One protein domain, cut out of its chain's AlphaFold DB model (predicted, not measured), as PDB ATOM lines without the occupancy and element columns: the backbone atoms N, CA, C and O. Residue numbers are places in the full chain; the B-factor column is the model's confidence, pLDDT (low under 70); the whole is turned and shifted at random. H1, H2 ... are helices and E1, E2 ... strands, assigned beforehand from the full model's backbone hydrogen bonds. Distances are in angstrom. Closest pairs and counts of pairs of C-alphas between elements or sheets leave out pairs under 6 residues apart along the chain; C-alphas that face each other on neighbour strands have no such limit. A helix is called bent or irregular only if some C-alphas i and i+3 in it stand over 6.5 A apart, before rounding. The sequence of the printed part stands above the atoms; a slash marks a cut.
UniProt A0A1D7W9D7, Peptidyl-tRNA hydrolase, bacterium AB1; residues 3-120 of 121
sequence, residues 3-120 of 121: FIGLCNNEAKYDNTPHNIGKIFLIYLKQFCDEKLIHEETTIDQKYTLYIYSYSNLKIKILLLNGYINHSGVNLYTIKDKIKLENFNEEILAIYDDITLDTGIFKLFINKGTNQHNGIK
ATOM      1  N   PHE A   3      43.349  24.741 -27.726       96.69
ATOM      2  CA  PHE A   3      43.629  23.404 -27.228       96.69
ATOM      3  C   PHE A   3      44.001  23.539 -25.753       96.69
ATOM      4  O   PHE A   3      44.988  24.203 -25.433       96.69
ATOM      5  N   ILE A   4      43.199  22.944 -24.869       95.31
ATOM      6  CA  ILE A   4      43.350  23.063 -23.415       95.31
ATOM      7  C   ILE A   4      43.530  21.671 -22.821       95.31
ATOM      8  O   ILE A   4      42.694  20.796 -23.015       95.31
ATOM      9  N   GLY A   5      44.610  21.470 -22.074       91.69
ATOM     10  CA  GLY A   5      44.899  20.230 -21.365       91.69
ATOM     11  C   GLY A   5      44.520  20.375 -19.900       91.69
ATOM     12  O   GLY A   5      45.095  21.213 -19.203       91.69
ATOM     13  N   LEU A   6      43.573  19.570 -19.424       90.62
ATOM     14  CA  LEU A   6      43.248  19.523 -18.001       90.62
ATOM     15  C   LEU A   6      44.397  18.841 -17.246       90.62
ATOM     16  O   LEU A   6      44.933  17.830 -17.702       90.62
ATOM     17  N   CYS A   7      44.829  19.447 -16.139       89.94
ATOM     18  CA  CYS A   7      45.947  18.954 -15.338       89.94
ATOM     19  C   CYS A   7      46.000  19.605 -13.950       89.94
ATOM     20  O   CYS A   7      45.318  20.594 -13.676       89.94
ATOM     21  N   ASN A   8      46.859  19.055 -13.092       91.38
ATOM     22  CA  ASN A   8      47.386  19.716 -11.903       91.38
ATOM     23  C   ASN A   8      48.850  20.115 -12.143       91.38
ATOM     24  O   ASN A   8      49.647  19.295 -12.602       91.38
ATOM     25  N   ASN A   9      49.240  21.345 -11.803       86.31
ATOM     26  CA  ASN A   9      50.578  21.855 -12.142       86.31
ATOM     27  C   ASN A   9      51.708  21.413 -11.203       86.31
ATOM     28  O   ASN A   9      52.872  21.603 -11.552       86.31
ATOM     29  N   GLU A  10      51.407  20.868 -10.024       85.50
ATOM     30  CA  GLU A  10      52.457  20.444  -9.093       85.50
ATOM     31  C   GLU A  10      53.272  19.274  -9.658       85.50
ATOM     32  O   GLU A  10      52.709  18.308 -10.171       85.50
ATOM     33  N   ALA A  11      54.593  19.310  -9.452       85.12
ATOM     34  CA  ALA A  11      55.527  18.299  -9.961       85.12
ATOM     35  C   ALA A  11      55.165  16.858  -9.553       85.12
ATOM     36  O   ALA A  11      55.401  15.912 -10.300       85.12
ATOM     37  N   LYS A  12      54.525  16.677  -8.388       86.69
ATOM     38  CA  LYS A  12      54.069  15.360  -7.911       86.69
ATOM     39  C   LYS A  12      53.017  14.705  -8.820       86.69
ATOM     40  O   LYS A  12      52.782  13.508  -8.691       86.69
ATOM     41  N   TYR A  13      52.396  15.465  -9.726       84.94
ATOM     42  CA  TYR A  13      51.362  14.980 -10.640       84.94
ATOM     43  C   TYR A  13      51.829  14.805 -12.090       84.94
ATOM     44  O   TYR A  13      51.051  14.303 -12.900       84.94
ATOM     45  N   ASP A  14      53.067  15.178 -12.438       84.88
ATOM     46  CA  ASP A  14      53.514  15.267 -13.839       84.88
ATOM     47  C   ASP A  14      53.368  13.959 -14.632       84.88
ATOM     48  O   ASP A  14      53.048  14.013 -15.814       84.88
ATOM     49  N   ASN A  15      53.502  12.801 -13.983       85.44
ATOM     50  CA  ASN A  15      53.396  11.484 -14.625       85.44
ATOM     51  C   ASN A  15      52.155  10.697 -14.176       85.44
ATOM     52  O   ASN A  15      52.185   9.471 -14.081       85.44
ATOM     53  N   THR A  16      51.068  11.400 -13.855       89.81
ATOM     54  CA  THR A  16      49.791  10.774 -13.480       89.81
ATOM     55  C   THR A  16      48.807  10.766 -14.653       89.81
ATOM     56  O   THR A  16      48.852  11.680 -15.479       89.81
ATOM     57  N   PRO A  17      47.877   9.789 -14.727       87.00
ATOM     58  CA  PRO A  17      46.845   9.761 -15.767       87.00
ATOM     59  C   PRO A  17      46.050  11.071 -15.865       87.00
ATOM     60  O   PRO A  17      45.820  11.560 -16.966       87.00
ATOM     61  N   HIS A  18      45.755  11.711 -14.727       88.19
ATOM     62  CA  HIS A  18      45.060  13.005 -14.660       88.19
ATOM     63  C   HIS A  18      45.796  14.181 -15.316       88.19
ATOM     64  O   HIS A  18      45.211  15.244 -15.513       88.19
ATOM     65  N   ASN A  19      47.074  14.019 -15.656       92.50
ATOM     66  CA  ASN A  19      47.863  15.031 -16.349       92.50
ATOM     67  C   ASN A  19      48.060  14.719 -17.842       92.50
ATOM     68  O   ASN A  19      48.791  15.449 -18.517       92.50
ATOM     69  N   ILE A  20      47.389  13.697 -18.393       92.69
ATOM     70  CA  ILE A  20      47.534  13.323 -19.807       92.69
ATOM     71  C   ILE A  20      47.191  14.477 -20.757       92.69
ATOM     72  O   ILE A  20      47.830  14.620 -21.798       92.69
ATOM     73  N   GLY A  21      46.256  15.357 -20.375       93.38
ATOM     74  CA  GLY A  21      45.931  16.566 -21.132       93.38
ATOM     75  C   GLY A  21      47.130  17.500 -21.294       93.38
ATOM     76  O   GLY A  21      47.436  17.930 -22.405       93.38
ATOM     77  N   LYS A  22      47.864  17.768 -20.205       93.56
ATOM     78  CA  LYS A  22      49.107  18.562 -20.233       93.56
ATOM     79  C   LYS A  22      50.191  17.872 -21.056       93.56
ATOM     80  O   LYS A  22      50.833  18.530 -21.869       93.56
ATOM     81  N   ILE A  23      50.374  16.565 -20.872       93.88
ATOM     82  CA  ILE A  23      51.368  15.780 -21.619       93.88
ATOM     83  C   ILE A  23      51.086  15.867 -23.124       93.88
ATOM     84  O   ILE A  23      51.983  16.179 -23.905       93.88
ATOM     85  N   PHE A  24      49.830  15.673 -23.531       95.56
ATOM     86  CA  PHE A  24      49.415  15.802 -24.924       95.56
ATOM     87  C   PHE A  24      49.711  17.199 -25.480       95.56
ATOM     88  O   PHE A  24      50.264  17.312 -26.570       95.56
ATOM     89  N   LEU A  25      49.398  18.266 -24.735       96.12
ATOM     90  CA  LEU A  25      49.694  19.629 -25.180       96.12
ATOM     91  C   LEU A  25      51.193  19.899 -25.336       96.12
ATOM     92  O   LEU A  25      51.570  20.627 -26.249       96.12
ATOM     93  N   ILE A  26      52.046  19.315 -24.490       95.06
ATOM     94  CA  ILE A  26      53.505  19.424 -24.632       95.06
ATOM     95  C   ILE A  26      53.960  18.781 -25.948       95.06
ATOM     96  O   ILE A  26      54.716  19.402 -26.694       95.06
ATOM     97  N   TYR A  27      53.461  17.586 -26.274       96.50
ATOM     98  CA  TYR A  27      53.762  16.937 -27.554       96.50
ATOM     99  C   TYR A  27      53.196  17.703 -28.752       96.50
ATOM    100  O   TYR A  27      53.884  17.863 -29.758       96.50
ATOM    101  N   LEU A  28      51.971  18.228 -28.646       96.44
ATOM    102  CA  LEU A  28      51.381  19.066 -29.688       96.44
ATOM    103  C   LEU A  28      52.227  20.323 -29.918       96.44
ATOM    104  O   LEU A  28      52.488  20.681 -31.059       96.44
ATOM    105  N   LYS A  29      52.703  20.956 -28.844       97.25
ATOM    106  CA  LYS A  29      53.586  22.124 -28.897       97.25
ATOM    107  C   LYS A  29      54.894  21.798 -29.616       97.25
ATOM    108  O   LYS A  29      55.271  22.538 -30.515       97.25
ATOM    109  N   GLN A  30      55.541  20.681 -29.274       97.69
ATOM    110  CA  GLN A  30      56.755  20.213 -29.959       97.69
ATOM    111  C   GLN A  30      56.508  19.979 -31.453       97.69
ATOM    112  O   GLN A  30      57.260  20.468 -32.289       97.69
ATOM    113  N   PHE A  31      55.412  19.301 -31.798       97.06
ATOM    114  CA  PHE A  31      55.018  19.114 -33.192       97.06
ATOM    115  C   PHE A  31      54.794  20.457 -33.906       97.06
ATOM    116  O   PHE A  31      55.248  20.645 -35.034       97.06
ATOM    117  N   CYS A  32      54.115  21.405 -33.258       96.69
ATOM    118  CA  CYS A  32      53.873  22.729 -33.817       96.69
ATOM    119  C   CYS A  32      55.170  23.522 -34.018       96.69
ATOM    120  O   CYS A  32      55.315  24.143 -35.066       96.69
ATOM    121  N   ASP A  33      56.120  23.461 -33.083       97.25
ATOM    122  CA  ASP A  33      57.434  24.103 -33.237       97.25
ATOM    123  C   ASP A  33      58.197  23.581 -34.460       97.25
ATOM    124  O   ASP A  33      58.895  24.338 -35.128       97.25
ATOM    125  N   GLU A  34      58.079  22.284 -34.752       97.00
ATOM    126  CA  GLU A  34      58.780  21.659 -35.873       97.00
ATOM    127  C   GLU A  34      58.107  21.903 -37.228       97.00
ATOM    128  O   GLU A  34      58.772  21.848 -38.265       97.00
ATOM    129  N   LYS A  35      56.779  22.067 -37.247       96.62
ATOM    130  CA  LYS A  35      55.982  22.001 -38.484       96.62
ATOM    131  C   LYS A  35      55.292  23.302 -38.861       96.62
ATOM    132  O   LYS A  35      54.908  23.442 -40.022       96.62
ATOM    133  N   LEU A  36      55.073  24.207 -37.913       96.62
ATOM    134  CA  LEU A  36      54.203  25.367 -38.082       96.62
ATOM    135  C   LEU A  36      54.954  26.679 -37.856       96.62
ATOM    136  O   LEU A  36      56.070  26.711 -37.346       96.62
ATOM    137  N   ILE A  37      54.310  27.782 -38.233       97.25
ATOM    138  CA  ILE A  37      54.843  29.121 -37.996       97.25
ATOM    139  C   ILE A  37      54.480  29.515 -36.566       97.25
ATOM    140  O   ILE A  37      53.302  29.609 -36.231       97.25
ATOM    141  N   HIS A  38      55.481  29.735 -35.717       97.69
ATOM    142  CA  HIS A  38      55.276  30.301 -34.384       97.69
ATOM    143  C   HIS A  38      54.999  31.805 -34.497       97.69
ATOM    144  O   HIS A  38      55.774  32.531 -35.119       97.69
ATOM    145  N   GLU A  39      53.881  32.267 -33.935       97.06
ATOM    146  CA  GLU A  39      53.495  33.684 -33.965       97.06
ATOM    147  C   GLU A  39      53.785  34.383 -32.640       97.06
ATOM    148  O   GLU A  39      54.326  35.486 -32.618       97.06
ATOM    149  N   GLU A  40      53.378  33.766 -31.529       96.88
ATOM    150  CA  GLU A  40      53.387  34.414 -30.222       96.88
ATOM    151  C   GLU A  40      53.510  33.394 -29.087       96.88
ATOM    152  O   GLU A  40      52.966  32.285 -29.145       96.88
ATOM    153  N   THR A  41      54.197  33.805 -28.022       97.94
ATOM    154  CA  THR A  41      54.146  33.148 -26.715       97.94
ATOM    155  C   THR A  41      53.792  34.179 -25.652       97.94
ATOM    156  O   THR A  41      54.500  35.172 -25.491       97.94
ATOM    157  N   THR A  42      52.750  33.906 -24.872       97.94
ATOM    158  CA  THR A  42      52.383  34.687 -23.688       97.94
ATOM    159  C   THR A  42      52.621  33.844 -22.440       97.94
ATOM    160  O   THR A  42      52.104  32.730 -22.331       97.94
ATOM    161  N   ILE A  43      53.380  34.377 -21.481       96.75
ATOM    162  CA  ILE A  43      53.630  33.740 -20.184       96.75
ATOM    163  C   ILE A  43      53.063  34.656 -19.098       96.75
ATOM    164  O   ILE A  43      53.526  35.780 -18.920       96.75
ATOM    165  N   ASP A  44      52.054  34.174 -18.380       95.06
ATOM    166  CA  ASP A  44      51.420  34.834 -17.238       95.06
ATOM    167  C   ASP A  44      51.512  33.893 -16.024       95.06
ATOM    168  O   ASP A  44      51.694  32.681 -16.148       95.06
ATOM    169  N   GLN A  45      51.365  34.434 -14.818       93.44
ATOM    170  CA  GLN A  45      51.346  33.619 -13.601       93.44
ATOM    171  C   GLN A  45      50.217  32.574 -13.615       93.44
ATOM    172  O   GLN A  45      50.351  31.515 -13.002       93.44
ATOM    173  N   LYS A  46      49.111  32.849 -14.315       93.75
ATOM    174  CA  LYS A  46      47.931  31.978 -14.382       93.75
ATOM    175  C   LYS A  46      47.919  31.022 -15.572       93.75
ATOM    176  O   LYS A  46      47.164  30.054 -15.534       93.75
ATOM    177  N   TYR A  47      48.673  31.296 -16.633       95.38
ATOM    178  CA  TYR A  47      48.632  30.487 -17.849       95.38
ATOM    179  C   TYR A  47      49.859  30.694 -18.735       95.38
ATOM    180  O   TYR A  47      50.563  31.695 -18.648       95.38
ATOM    181  N   THR A  48      50.075  29.754 -19.644       96.50
ATOM    182  CA  THR A  48      50.976  29.910 -20.786       96.50
ATOM    183  C   THR A  48      50.195  29.660 -22.068       96.50
ATOM    184  O   THR A  48      49.480  28.663 -22.174       96.50
ATOM    185  N   LEU A  49      50.312  30.574 -23.030       97.75
ATOM    186  CA  LEU A  49      49.650  30.505 -24.327       97.75
ATOM    187  C   LEU A  49      50.700  30.511 -25.435       97.75
ATOM    188  O   LEU A  49      51.521  31.421 -25.503       97.75
ATOM    189  N   TYR A  50      50.631  29.522 -26.319       98.25
ATOM    190  CA  TYR A  50      51.397  29.487 -27.561       98.25
ATOM    191  C   TYR A  50      50.449  29.633 -28.744       98.25
ATOM    192  O   TYR A  50      49.406  28.975 -28.785       98.25
ATOM    193  N   ILE A  51      50.809  30.471 -29.710       98.00
ATOM    194  CA  ILE A  51      50.033  30.681 -30.930       98.00
ATOM    195  C   ILE A  51      50.892  30.305 -32.128       98.00
ATOM    196  O   ILE A  51      51.988  30.833 -32.314       98.00
ATOM    197  N   TYR A  52      50.352  29.410 -32.947       98.00
ATOM    198  CA  TYR A  52      50.935  28.993 -34.213       98.00
ATOM    199  C   TYR A  52      49.953  29.253 -35.348       98.00
ATOM    200  O   TYR A  52      48.735  29.139 -35.161       98.00
ATOM    201  N   SER A  53      50.474  29.531 -36.538       96.44
ATOM    202  CA  SER A  53      49.690  29.578 -37.767       96.44
ATOM    203  C   SER A  53      49.971  28.398 -38.685       96.44
ATOM    204  O   SER A  53      51.097  27.926 -38.853       96.44
ATOM    205  N   TYR A  54      48.888  27.934 -39.304       92.50
ATOM    206  CA  TYR A  54      48.890  26.957 -40.377       92.50
ATOM    207  C   TYR A  54      47.885  27.402 -41.438       92.50
ATOM    208  O   TYR A  54      46.672  27.377 -41.213       92.50
ATOM    209  N   SER A  55      48.385  27.857 -42.589       91.44
ATOM    210  CA  SER A  55      47.564  28.502 -43.622       91.44
ATOM    211  C   SER A  55      46.738  29.661 -43.029       91.44
ATOM    212  O   SER A  55      47.308  30.562 -42.426       91.44
ATOM    213  N   ASN A  56      45.407  29.634 -43.158       89.19
ATOM    214  CA  ASN A  56      44.510  30.662 -42.613       89.19
ATOM    215  C   ASN A  56      43.975  30.310 -41.211       89.19
ATOM    216  O   ASN A  56      43.010  30.918 -40.747       89.19
ATOM    217  N   LEU A  57      44.552  29.305 -40.546       91.31
ATOM    218  CA  LEU A  57      44.120  28.830 -39.234       91.31
ATOM    219  C   LEU A  57      45.136  29.198 -38.155       91.31
ATOM    220  O   LEU A  57      46.346  29.119 -38.363       91.31
ATOM    221  N   LYS A  58      44.618  29.533 -36.968       93.88
ATOM    222  CA  LYS A  58      45.415  29.698 -35.749       93.88
ATOM    223  C   LYS A  58      45.197  28.528 -34.802       93.88
ATOM    224  O   LYS A  58      44.062  28.245 -34.409       93.88
ATOM    225  N   ILE A  59      46.297  27.910 -34.396       95.25
ATOM    226  CA  ILE A  59      46.352  26.895 -33.349       95.25
ATOM    227  C   ILE A  59      46.832  27.586 -32.079       95.25
ATOM    228  O   ILE A  59      47.941  28.111 -32.031       95.25
ATOM    229  N   LYS A  60      45.975  27.615 -31.056       97.56
ATOM    230  CA  LYS A  60      46.268  28.240 -29.765       97.56
ATOM    231  C   LYS A  60      46.392  27.145 -28.711       97.56
ATOM    232  O   LYS A  60      45.395  26.510 -28.388       97.56
ATOM    233  N   ILE A  61      47.591  26.894 -28.203       97.94
ATOM    234  CA  ILE A  61      47.842  25.896 -27.155       97.94
ATOM    235  C   ILE A  61      47.859  26.616 -25.812       97.94
ATOM    236  O   ILE A  61      48.714  27.471 -25.588       97.94
ATOM    237  N   LEU A  62      46.923  26.275 -24.927       97.25
ATOM    238  CA  LEU A  62      46.738  26.934 -23.639       97.25
ATOM    239  C   LEU A  62      46.982  25.957 -22.486       97.25
ATOM    240  O   LEU A  62      46.230  25.004 -22.276       97.25
ATOM    241  N   LEU A  63      48.012  26.248 -21.699       94.75
ATOM    242  CA  LEU A  63      48.316  25.580 -20.440       94.75
ATOM    243  C   LEU A  63      47.837  26.468 -19.293       94.75
ATOM    244  O   LEU A  63      48.350  27.570 -19.103       94.75
ATOM    245  N   LEU A  64      46.848  26.003 -18.536       93.56
ATOM    246  CA  LEU A  64      46.383  26.691 -17.330       93.56
ATOM    247  C   LEU A  64      47.263  26.306 -16.138       93.56
ATOM    248  O   LEU A  64      47.701  25.162 -16.030       93.56
ATOM    249  N   ASN A  65      47.491  27.252 -15.231       90.31
ATOM    250  CA  ASN A  65      48.122  26.981 -13.948       90.31
ATOM    251  C   ASN A  65      47.060  26.771 -12.868       90.31
ATOM    252  O   ASN A  65      46.117  27.553 -12.757       90.31
ATOM    253  N   GLY A  66      47.226  25.738 -12.048       88.81
ATOM    254  CA  GLY A  66      46.420  25.503 -10.856       88.81
ATOM    255  C   GLY A  66      46.072  24.034 -10.656       88.81
ATOM    256  O   GLY A  66      46.829  23.136 -11.029       88.81
ATOM    257  N   TYR A  67      44.922  23.814 -10.028       88.00
ATOM    258  CA  TYR A  67      44.357  22.491  -9.815       88.00
ATOM    259  C   TYR A  67      43.255  22.205 -10.832       88.00
ATOM    260  O   TYR A  67      42.490  23.098 -11.207       88.00
ATOM    261  N   ILE A  68      43.131  20.938 -11.219       86.75
ATOM    262  CA  ILE A  68      42.184  20.468 -12.236       86.75
ATOM    263  C   ILE A  68      40.720  20.750 -11.865       86.75
ATOM    264  O   ILE A  68      39.878  20.981 -12.726       86.75
ATOM    265  N   ASN A  69      40.395  20.791 -10.571       88.12
ATOM    266  CA  ASN A  69      39.057  21.127 -10.082       88.12
ATOM    267  C   ASN A  69      38.708  22.619 -10.252       88.12
ATOM    268  O   ASN A  69      37.553  22.981 -10.065       88.12
ATOM    269  N   HIS A  70      39.666  23.477 -10.599       89.62
ATOM    270  CA  HIS A  70      39.454  24.904 -10.843       89.62
ATOM    271  C   HIS A  70      39.683  25.290 -12.310       89.62
ATOM    272  O   HIS A  70      39.782  26.477 -12.611       89.62
ATOM    273  N   SER A  71      39.756  24.325 -13.235       90.00
ATOM    274  CA  SER A  71      40.075  24.594 -14.642       90.00
ATOM    275  C   SER A  71      39.112  25.579 -15.315       90.00
ATOM    276  O   SER A  71      39.594  26.564 -15.876       90.00
ATOM    277  N   GLY A  72      37.788  25.396 -15.220       90.31
ATOM    278  CA  GLY A  72      36.832  26.340 -15.810       90.31
ATOM    279  C   GLY A  72      36.858  27.721 -15.157       90.31
ATOM    280  O   GLY A  72      36.879  28.729 -15.862       90.31
ATOM    281  N   VAL A  73      36.990  27.795 -13.827       91.75
ATOM    282  CA  VAL A  73      37.165  29.072 -13.105       91.75
ATOM    283  C   VAL A  73      38.424  29.798 -13.582       91.75
ATOM    284  O   VAL A  73      38.368  30.982 -13.918       91.75
ATOM    285  N   ASN A  74      39.556  29.096 -13.657       92.62
ATOM    286  CA  ASN A  74      40.825  29.668 -14.098       92.62
ATOM    287  C   ASN A  74      40.721  30.182 -15.532       92.62
ATOM    288  O   ASN A  74      41.118  31.321 -15.791       92.62
ATOM    289  N   LEU A  75      40.124  29.391 -16.427       93.69
ATOM    290  CA  LEU A  75      39.877  29.786 -17.809       93.69
ATOM    291  C   LEU A  75      38.977  31.023 -17.894       93.69
ATOM    292  O   LEU A  75      39.304  31.981 -18.595       93.69
ATOM    293  N   TYR A  76      37.884  31.046 -17.130       94.00
ATOM    294  CA  TYR A  76      36.968  32.181 -17.077       94.00
ATOM    295  C   TYR A  76      37.679  33.465 -16.637       94.00
ATOM    296  O   TYR A  76      37.463  34.520 -17.228       94.00
ATOM    297  N   THR A  77      38.594  33.384 -15.663       95.44
ATOM    298  CA  THR A  77      39.330  34.568 -15.183       95.44
ATOM    299  C   THR A  77      40.302  35.169 -16.200       95.44
ATOM    300  O   THR A  77      40.735  36.308 -16.016       95.44
ATOM    301  N   ILE A  78      40.681  34.423 -17.242       95.56
ATOM    302  CA  ILE A  78      41.643  34.875 -18.255       95.56
ATOM    303  C   ILE A  78      41.016  35.073 -19.638       95.56
ATOM    304  O   ILE A  78      41.714  35.556 -20.528       95.56
ATOM    305  N   LYS A  79      39.729  34.744 -19.825       95.81
ATOM    306  CA  LYS A  79      39.055  34.729 -21.137       95.81
ATOM    307  C   LYS A  79      39.237  36.029 -21.927       95.81
ATOM    308  O   LYS A  79      39.572  35.985 -23.106       95.81
ATOM    309  N   ASP A  80      39.123  37.177 -21.257       96.06
ATOM    310  CA  ASP A  80      39.222  38.490 -21.903       96.06
ATOM    311  C   ASP A  80      40.670  38.806 -22.299       96.06
ATOM    312  O   ASP A  80      40.916  39.380 -23.358       96.06
ATOM    313  N   LYS A  81      41.648  38.362 -21.495       95.81
ATOM    314  CA  LYS A  81      43.077  38.514 -21.811       95.81
ATOM    315  C   LYS A  81      43.465  37.711 -23.051       95.81
ATOM    316  O   LYS A  81      44.230  38.200 -23.874       95.81
ATOM    317  N   ILE A  82      42.941  36.490 -23.176       95.06
ATOM    318  CA  ILE A  82      43.260  35.588 -24.293       95.06
ATOM    319  C   ILE A  82      42.331  35.769 -25.501       95.06
ATOM    320  O   ILE A  82      42.541  35.109 -26.516       95.06
ATOM    321  N   LYS A  83      41.334  36.662 -25.415       95.00
ATOM    322  CA  LYS A  83      40.307  36.889 -26.447       95.00
ATOM    323  C   LYS A  83      39.546  35.605 -26.799       95.00
ATOM    324  O   LYS A  83      39.448  35.227 -27.964       95.00
ATOM    325  N   LEU A  84      39.089  34.899 -25.768       94.12
ATOM    326  CA  LEU A  84      38.179  33.764 -25.882       94.12
ATOM    327  C   LEU A  84      36.742  34.283 -25.753       94.12
ATOM    328  O   LEU A  84      36.370  34.796 -24.696       94.12
ATOM    329  N   GLU A  85      35.955  34.149 -26.817       91.88
ATOM    330  CA  GLU A  85      34.612  34.726 -26.915       91.88
ATOM    331  C   GLU A  85      33.530  33.663 -26.709       91.88
ATOM    332  O   GLU A  85      32.588  33.886 -25.945       91.88
ATOM    333  N   ASN A  86      33.687  32.486 -27.326       88.81
ATOM    334  CA  ASN A  86      32.701  31.408 -27.258       88.81
ATOM    335  C   ASN A  86      33.310  30.092 -26.755       88.81
ATOM    336  O   ASN A  86      33.915  29.328 -27.506       88.81
ATOM    337  N   PHE A  87      33.084  29.783 -25.476       84.31
ATOM    338  CA  PHE A  87      33.586  28.561 -24.834       84.31
ATOM    339  C   PHE A  87      33.126  27.268 -25.523       84.31
ATOM    340  O   PHE A  87      33.877  26.297 -25.543       84.31
ATOM    341  N   ASN A  88      31.924  27.246 -26.102       82.12
ATOM    342  CA  ASN A  88      31.356  26.027 -26.684       82.12
ATOM    343  C   ASN A  88      31.874  25.740 -28.099       82.12
ATOM    344  O   ASN A  88      31.762  24.614 -28.576       82.12
ATOM    345  N   GLU A  89      32.423  26.748 -28.777       86.94
ATOM    346  CA  GLU A  89      32.840  26.652 -30.182       86.94
ATOM    347  C   GLU A  89      34.350  26.794 -30.360       86.94
ATOM    348  O   GLU A  89      34.914  26.312 -31.341       86.94
ATOM    349  N   GLU A  90      35.024  27.448 -29.417       91.38
ATOM    350  CA  GLU A  90      36.439  27.770 -29.540       91.38
ATOM    351  C   GLU A  90      37.354  26.894 -28.690       91.38
ATOM    352  O   GLU A  90      38.562  27.112 -28.744       91.38
ATOM    353  N   ILE A  91      36.836  25.924 -27.933       92.12
ATOM    354  CA  ILE A  91      37.638  25.084 -27.037       92.12
ATOM    355  C   ILE A  91      37.620  23.624 -27.476       92.12
ATOM    356  O   ILE A  91      36.567  23.010 -27.635       92.12
ATOM    357  N   LEU A  92      38.813  23.036 -27.535       93.56
ATOM    358  CA  LEU A  92      39.020  21.599 -27.470       93.56
ATOM    359  C   LEU A  92      39.719  21.254 -26.151       93.56
ATOM    360  O   LEU A  92      40.918  21.495 -25.988       93.56
ATOM    361  N   ALA A  93      38.960  20.693 -25.209       92.62
ATOM    362  CA  ALA A  93      39.483  20.215 -23.934       92.62
ATOM    363  C   ALA A  93      39.997  18.772 -24.064       92.62
ATOM    364  O   ALA A  93      39.298  17.899 -24.576       92.62
ATOM    365  N   ILE A  94      41.207  18.521 -23.571       94.19
ATOM    366  CA  ILE A  94      41.887  17.224 -23.580       94.19
ATOM    367  C   ILE A  94      42.110  16.796 -22.129       94.19
ATOM    368  O   ILE A  94      42.672  17.547 -21.330       94.19
ATOM    369  N   TYR A  95      41.646  15.598 -21.788       92.38
ATOM    370  CA  TYR A  95      41.607  15.075 -20.423       92.38
ATOM    371  C   TYR A  95      41.564  13.540 -20.437       92.38
ATOM    372  O   TYR A  95      41.355  12.936 -21.492       92.38
ATOM    373  N   ASP A  96      41.778  12.906 -19.287       91.06
ATOM    374  CA  ASP A  96      41.691  11.455 -19.127       91.06
ATOM    375  C   ASP A  96      40.251  10.969 -18.915       91.06
ATOM    376  O   ASP A  96      39.453  11.589 -18.218       91.06
ATOM    377  N   ASP A  97      39.914   9.812 -19.477       89.88
ATOM    378  CA  ASP A  97      38.605   9.185 -19.285       89.88
ATOM    379  C   ASP A  97      38.806   7.763 -18.756       89.88
ATOM    380  O   ASP A  97      39.257   6.877 -19.479       89.88
ATOM    381  N   ILE A  98      38.451   7.547 -17.485       88.50
ATOM    382  CA  ILE A  98      38.572   6.248 -16.801       88.50
ATOM    383  C   ILE A  98      37.724   5.144 -17.452       88.50
ATOM    384  O   ILE A  98      37.930   3.965 -17.183       88.50
ATOM    385  N   THR A  99      36.754   5.510 -18.297       88.31
ATOM    386  CA  THR A  99      35.902   4.552 -19.015       88.31
ATOM    387  C   THR A  99      36.523   4.049 -20.318       88.31
ATOM    388  O   THR A  99      35.938   3.186 -20.973       88.31
ATOM    389  N   LEU A 100      37.672   4.595 -20.727       89.75
ATOM    390  CA  LEU A 100      38.390   4.186 -21.929       89.75
ATOM    391  C   LEU A 100      39.590   3.312 -21.571       89.75
ATOM    392  O   LEU A 100      40.360   3.627 -20.665       89.75
ATOM    393  N   ASP A 101      39.783   2.244 -22.342       92.88
ATOM    394  CA  ASP A 101      41.004   1.451 -22.256       92.88
ATOM    395  C   ASP A 101      42.214   2.254 -22.750       92.88
ATOM    396  O   ASP A 101      42.116   3.148 -23.598       92.88
ATOM    397  N   THR A 102      43.395   1.899 -22.241       92.00
ATOM    398  CA  THR A 102      44.652   2.535 -22.655       92.00
ATOM    399  C   THR A 102      44.863   2.391 -24.164       92.00
ATOM    400  O   THR A 102      44.723   1.308 -24.725       92.00
ATOM    401  N   GLY A 103      45.231   3.494 -24.822       92.00
ATOM    402  CA  GLY A 103      45.427   3.554 -26.274       92.00
ATOM    403  C   GLY A 103      44.169   3.928 -27.063       92.00
ATOM    404  O   GLY A 103      44.265   4.193 -28.261       92.00
ATOM    405  N   ILE A 104      43.008   4.015 -26.411       94.19
ATOM    406  CA  ILE A 104      41.771   4.484 -27.036       94.19
ATOM    407  C   ILE A 104      41.591   5.974 -26.751       94.19
ATOM    408  O   ILE A 104      41.572   6.404 -25.600       94.19
ATOM    409  N   PHE A 105      41.382   6.762 -27.804       93.06
ATOM    410  CA  PHE A 105      40.903   8.136 -27.691       93.06
ATOM    411  C   PHE A 105      39.571   8.277 -28.421       93.06
ATOM    412  O   PHE A 105      39.270   7.547 -29.368       93.06
ATOM    413  N   LYS A 106      38.754   9.227 -27.975       91.75
ATOM    414  CA  LYS A 106      37.485   9.551 -28.620       91.75
ATOM    415  C   LYS A 106      37.292  11.059 -28.629       91.75
ATOM    416  O   LYS A 106      37.577  11.727 -27.639       91.75
ATOM    417  N   LEU A 107      36.783  11.573 -29.744       90.50
ATOM    418  CA  LEU A 107      36.387  12.967 -29.892       90.50
ATOM    419  C   LEU A 107      34.866  13.061 -29.797       90.50
ATOM    420  O   LEU A 107      34.152  12.277 -30.422       90.50
ATOM    421  N   PHE A 108      34.377  14.030 -29.035       86.31
ATOM    422  CA  PHE A 108      32.953  14.284 -28.885       86.31
ATOM    423  C   PHE A 108      32.692  15.783 -28.831       86.31
ATOM    424  O   PHE A 108      33.526  16.543 -28.348       86.31
ATOM    425  N   ILE A 109      31.505  16.182 -29.274       82.88
ATOM    426  CA  ILE A 109      30.996  17.547 -29.144       82.88
ATOM    427  C   ILE A 109      29.941  17.518 -28.035       82.88
ATOM    428  O   ILE A 109      29.056  16.664 -28.062       82.88
ATOM    429  N   ASN A 110      30.040  18.423 -27.057       70.12
ATOM    430  CA  ASN A 110      29.062  18.584 -25.971       70.12
ATOM    431  C   ASN A 110      28.778  17.304 -25.150       70.12
ATOM    432  O   ASN A 110      27.635  17.021 -24.791       70.12
ATOM    433  N   LYS A 111      29.813  16.509 -24.843       66.88
ATOM    434  CA  LYS A 111      29.684  15.330 -23.967       66.88
ATOM    435  C   LYS A 111      29.467  15.767 -22.511       66.88
ATOM    436  O   LYS A 111      30.110  16.700 -22.040       66.88
ATOM    437  N   GLY A 112      28.587  15.065 -21.794       61.84
ATOM    438  CA  GLY A 112      28.406  15.243 -20.349       61.84
ATOM    439  C   GLY A 112      29.684  14.954 -19.544       61.84
ATOM    440  O   GLY A 112      30.627  14.340 -20.035       61.84
ATOM    441  N   THR A 113      29.708  15.388 -18.284       62.00
ATOM    442  CA  THR A 113      30.931  15.463 -17.459       62.00
ATOM    443  C   THR A 113      31.502  14.110 -17.025       62.00
ATOM    444  O   THR A 113      32.662  14.063 -16.634       62.00
ATOM    445  N   ASN A 114      30.713  13.025 -17.045       58.28
ATOM    446  CA  ASN A 114      31.098  11.671 -16.605       58.28
ATOM    447  C   ASN A 114      31.926  11.634 -15.297       58.28
ATOM    448  O   ASN A 114      32.845  10.835 -15.162       58.28
ATOM    449  N   GLN A 115      31.590  12.488 -14.321       61.34
ATOM    450  CA  GLN A 115      32.298  12.642 -13.033       61.34
ATOM    451  C   GLN A 115      33.726  13.233 -13.111       61.34
ATOM    452  O   GLN A 115      34.403  13.318 -12.089       61.34
ATOM    453  N   HIS A 116      34.173  13.729 -14.269       66.06
ATOM    454  CA  HIS A 116      35.435  14.459 -14.391       66.06
ATOM    455  C   HIS A 116      35.285  15.898 -13.863       66.06
ATOM    456  O   HIS A 116      34.690  16.769 -14.505       66.06
ATOM    457  N   ASN A 117      35.850  16.166 -12.681       70.00
ATOM    458  CA  ASN A 117      35.696  17.449 -11.978       70.00
ATOM    459  C   ASN A 117      36.173  18.661 -12.790       70.00
ATOM    460  O   ASN A 117      35.585  19.729 -12.673       70.00
ATOM    461  N   GLY A 118      37.190  18.496 -13.641       60.94
ATOM    462  CA  GLY A 118      37.672  19.586 -14.496       60.94
ATOM    463  C   GLY A 118      36.785  19.914 -15.703       60.94
ATOM    464  O   GLY A 118      36.975  20.962 -16.296       60.94
ATOM    465  N   ILE A 119      35.831  19.047 -16.075       67.00
ATOM    466  CA  ILE A 119      34.823  19.349 -17.119       67.00
ATOM    467  C   ILE A 119      33.551  19.895 -16.484       67.00
ATOM    468  O   ILE A 119      32.813  20.657 -17.095       67.00
ATOM    469  N   LYS A 120      33.271  19.467 -15.250       70.88
ATOM    470  CA  LYS A 120      32.114  19.927 -14.487       70.88
ATOM    471  C   LYS A 120      32.188  21.416 -14.131       70.88
ATOM    472  O   LYS A 120      31.135  22.040 -14.039       70.88
TER     473      LYS A 120
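AT A GLANCE: This is residues 3 to 120 of the 121 residues of the protein "Peptidyl-tRNA hydrolase" of bacterium AB1 (UniProt A0A1D7W9D7). A twisted five-stranded sheet lies between two helices, long H1 over one face and H2 over the other, making three layers. H4 packs on residues 68 to 72 of H2. The printed part has 118 residues, with four named helices and five named strands in the order E1 H1 E2 E3 E4 H2 H3 E5 H4; the mixed sheet runs E2 E3 E4 E1 E5. The class is mixed, helices and strands; the whole is compact, radius of gyration of the C-alphas 14.1 A, spans 36 by 31 by 31 A.

IN THESE COORDINATES: Find E1, residues 3 to 5, at C-alpha 3 (43.629, 23.404, -27.228). E2 is residues 37 to 43, E3 47 to 54 (22.8 A), E4 57 to 64 (22.1 A), E5 91 to 94. H1, residues 17 to 35, spans 27.4 A; H2, 68 to 82, spans 19.4 A. Both are irregular: C-alphas 18 and 21 are 7.4 A apart, 69 and 72 8.1 A. H3 is residues 87 to 90; H4, 117 to 120, ends at (32.114, 19.927, -14.487).

HOW THE PARTS SIT: Hairpins E2-E3 and E3-E4 form a meander, successive strands antiparallel neighbours; N 39 and O 51, and N 50 and O 61, are within hydrogen-bond range at 2.9 A. E1 is parallel to E4 (N 62 and O 3, 2.9 A) and E5 (N 94 and O 4, 2.8 A). E1-H1-E2 and E4-H2-H3-E5 are split strand-helix-strand units, same-way strands with others between, both right-handed crossovers. H1, height 8.7 A, runs along the strands; C-alphas Gly 5 and Gly 21 are its closest to E1, 3.8 A. H2, on the opposite face, height 8.5 A, runs slantwise to them. H2 touches H4, closest C-alphas Asn 69 and Gly 118, 4.9 A. H3 is not on the sheet. O i to N i+4 pairs within range: H1 13 of 15, H2 7 of 11; H3 and H4 are too short.

THE WHOLE: C-alphas Lys 12 and Asn 56 lie farthest apart, 39.1 A. The printed part has no cut; links E1 to H1 and E5 to H4 are long. pLDDT is under 70 at residues 111 to 116 and 118 to 119.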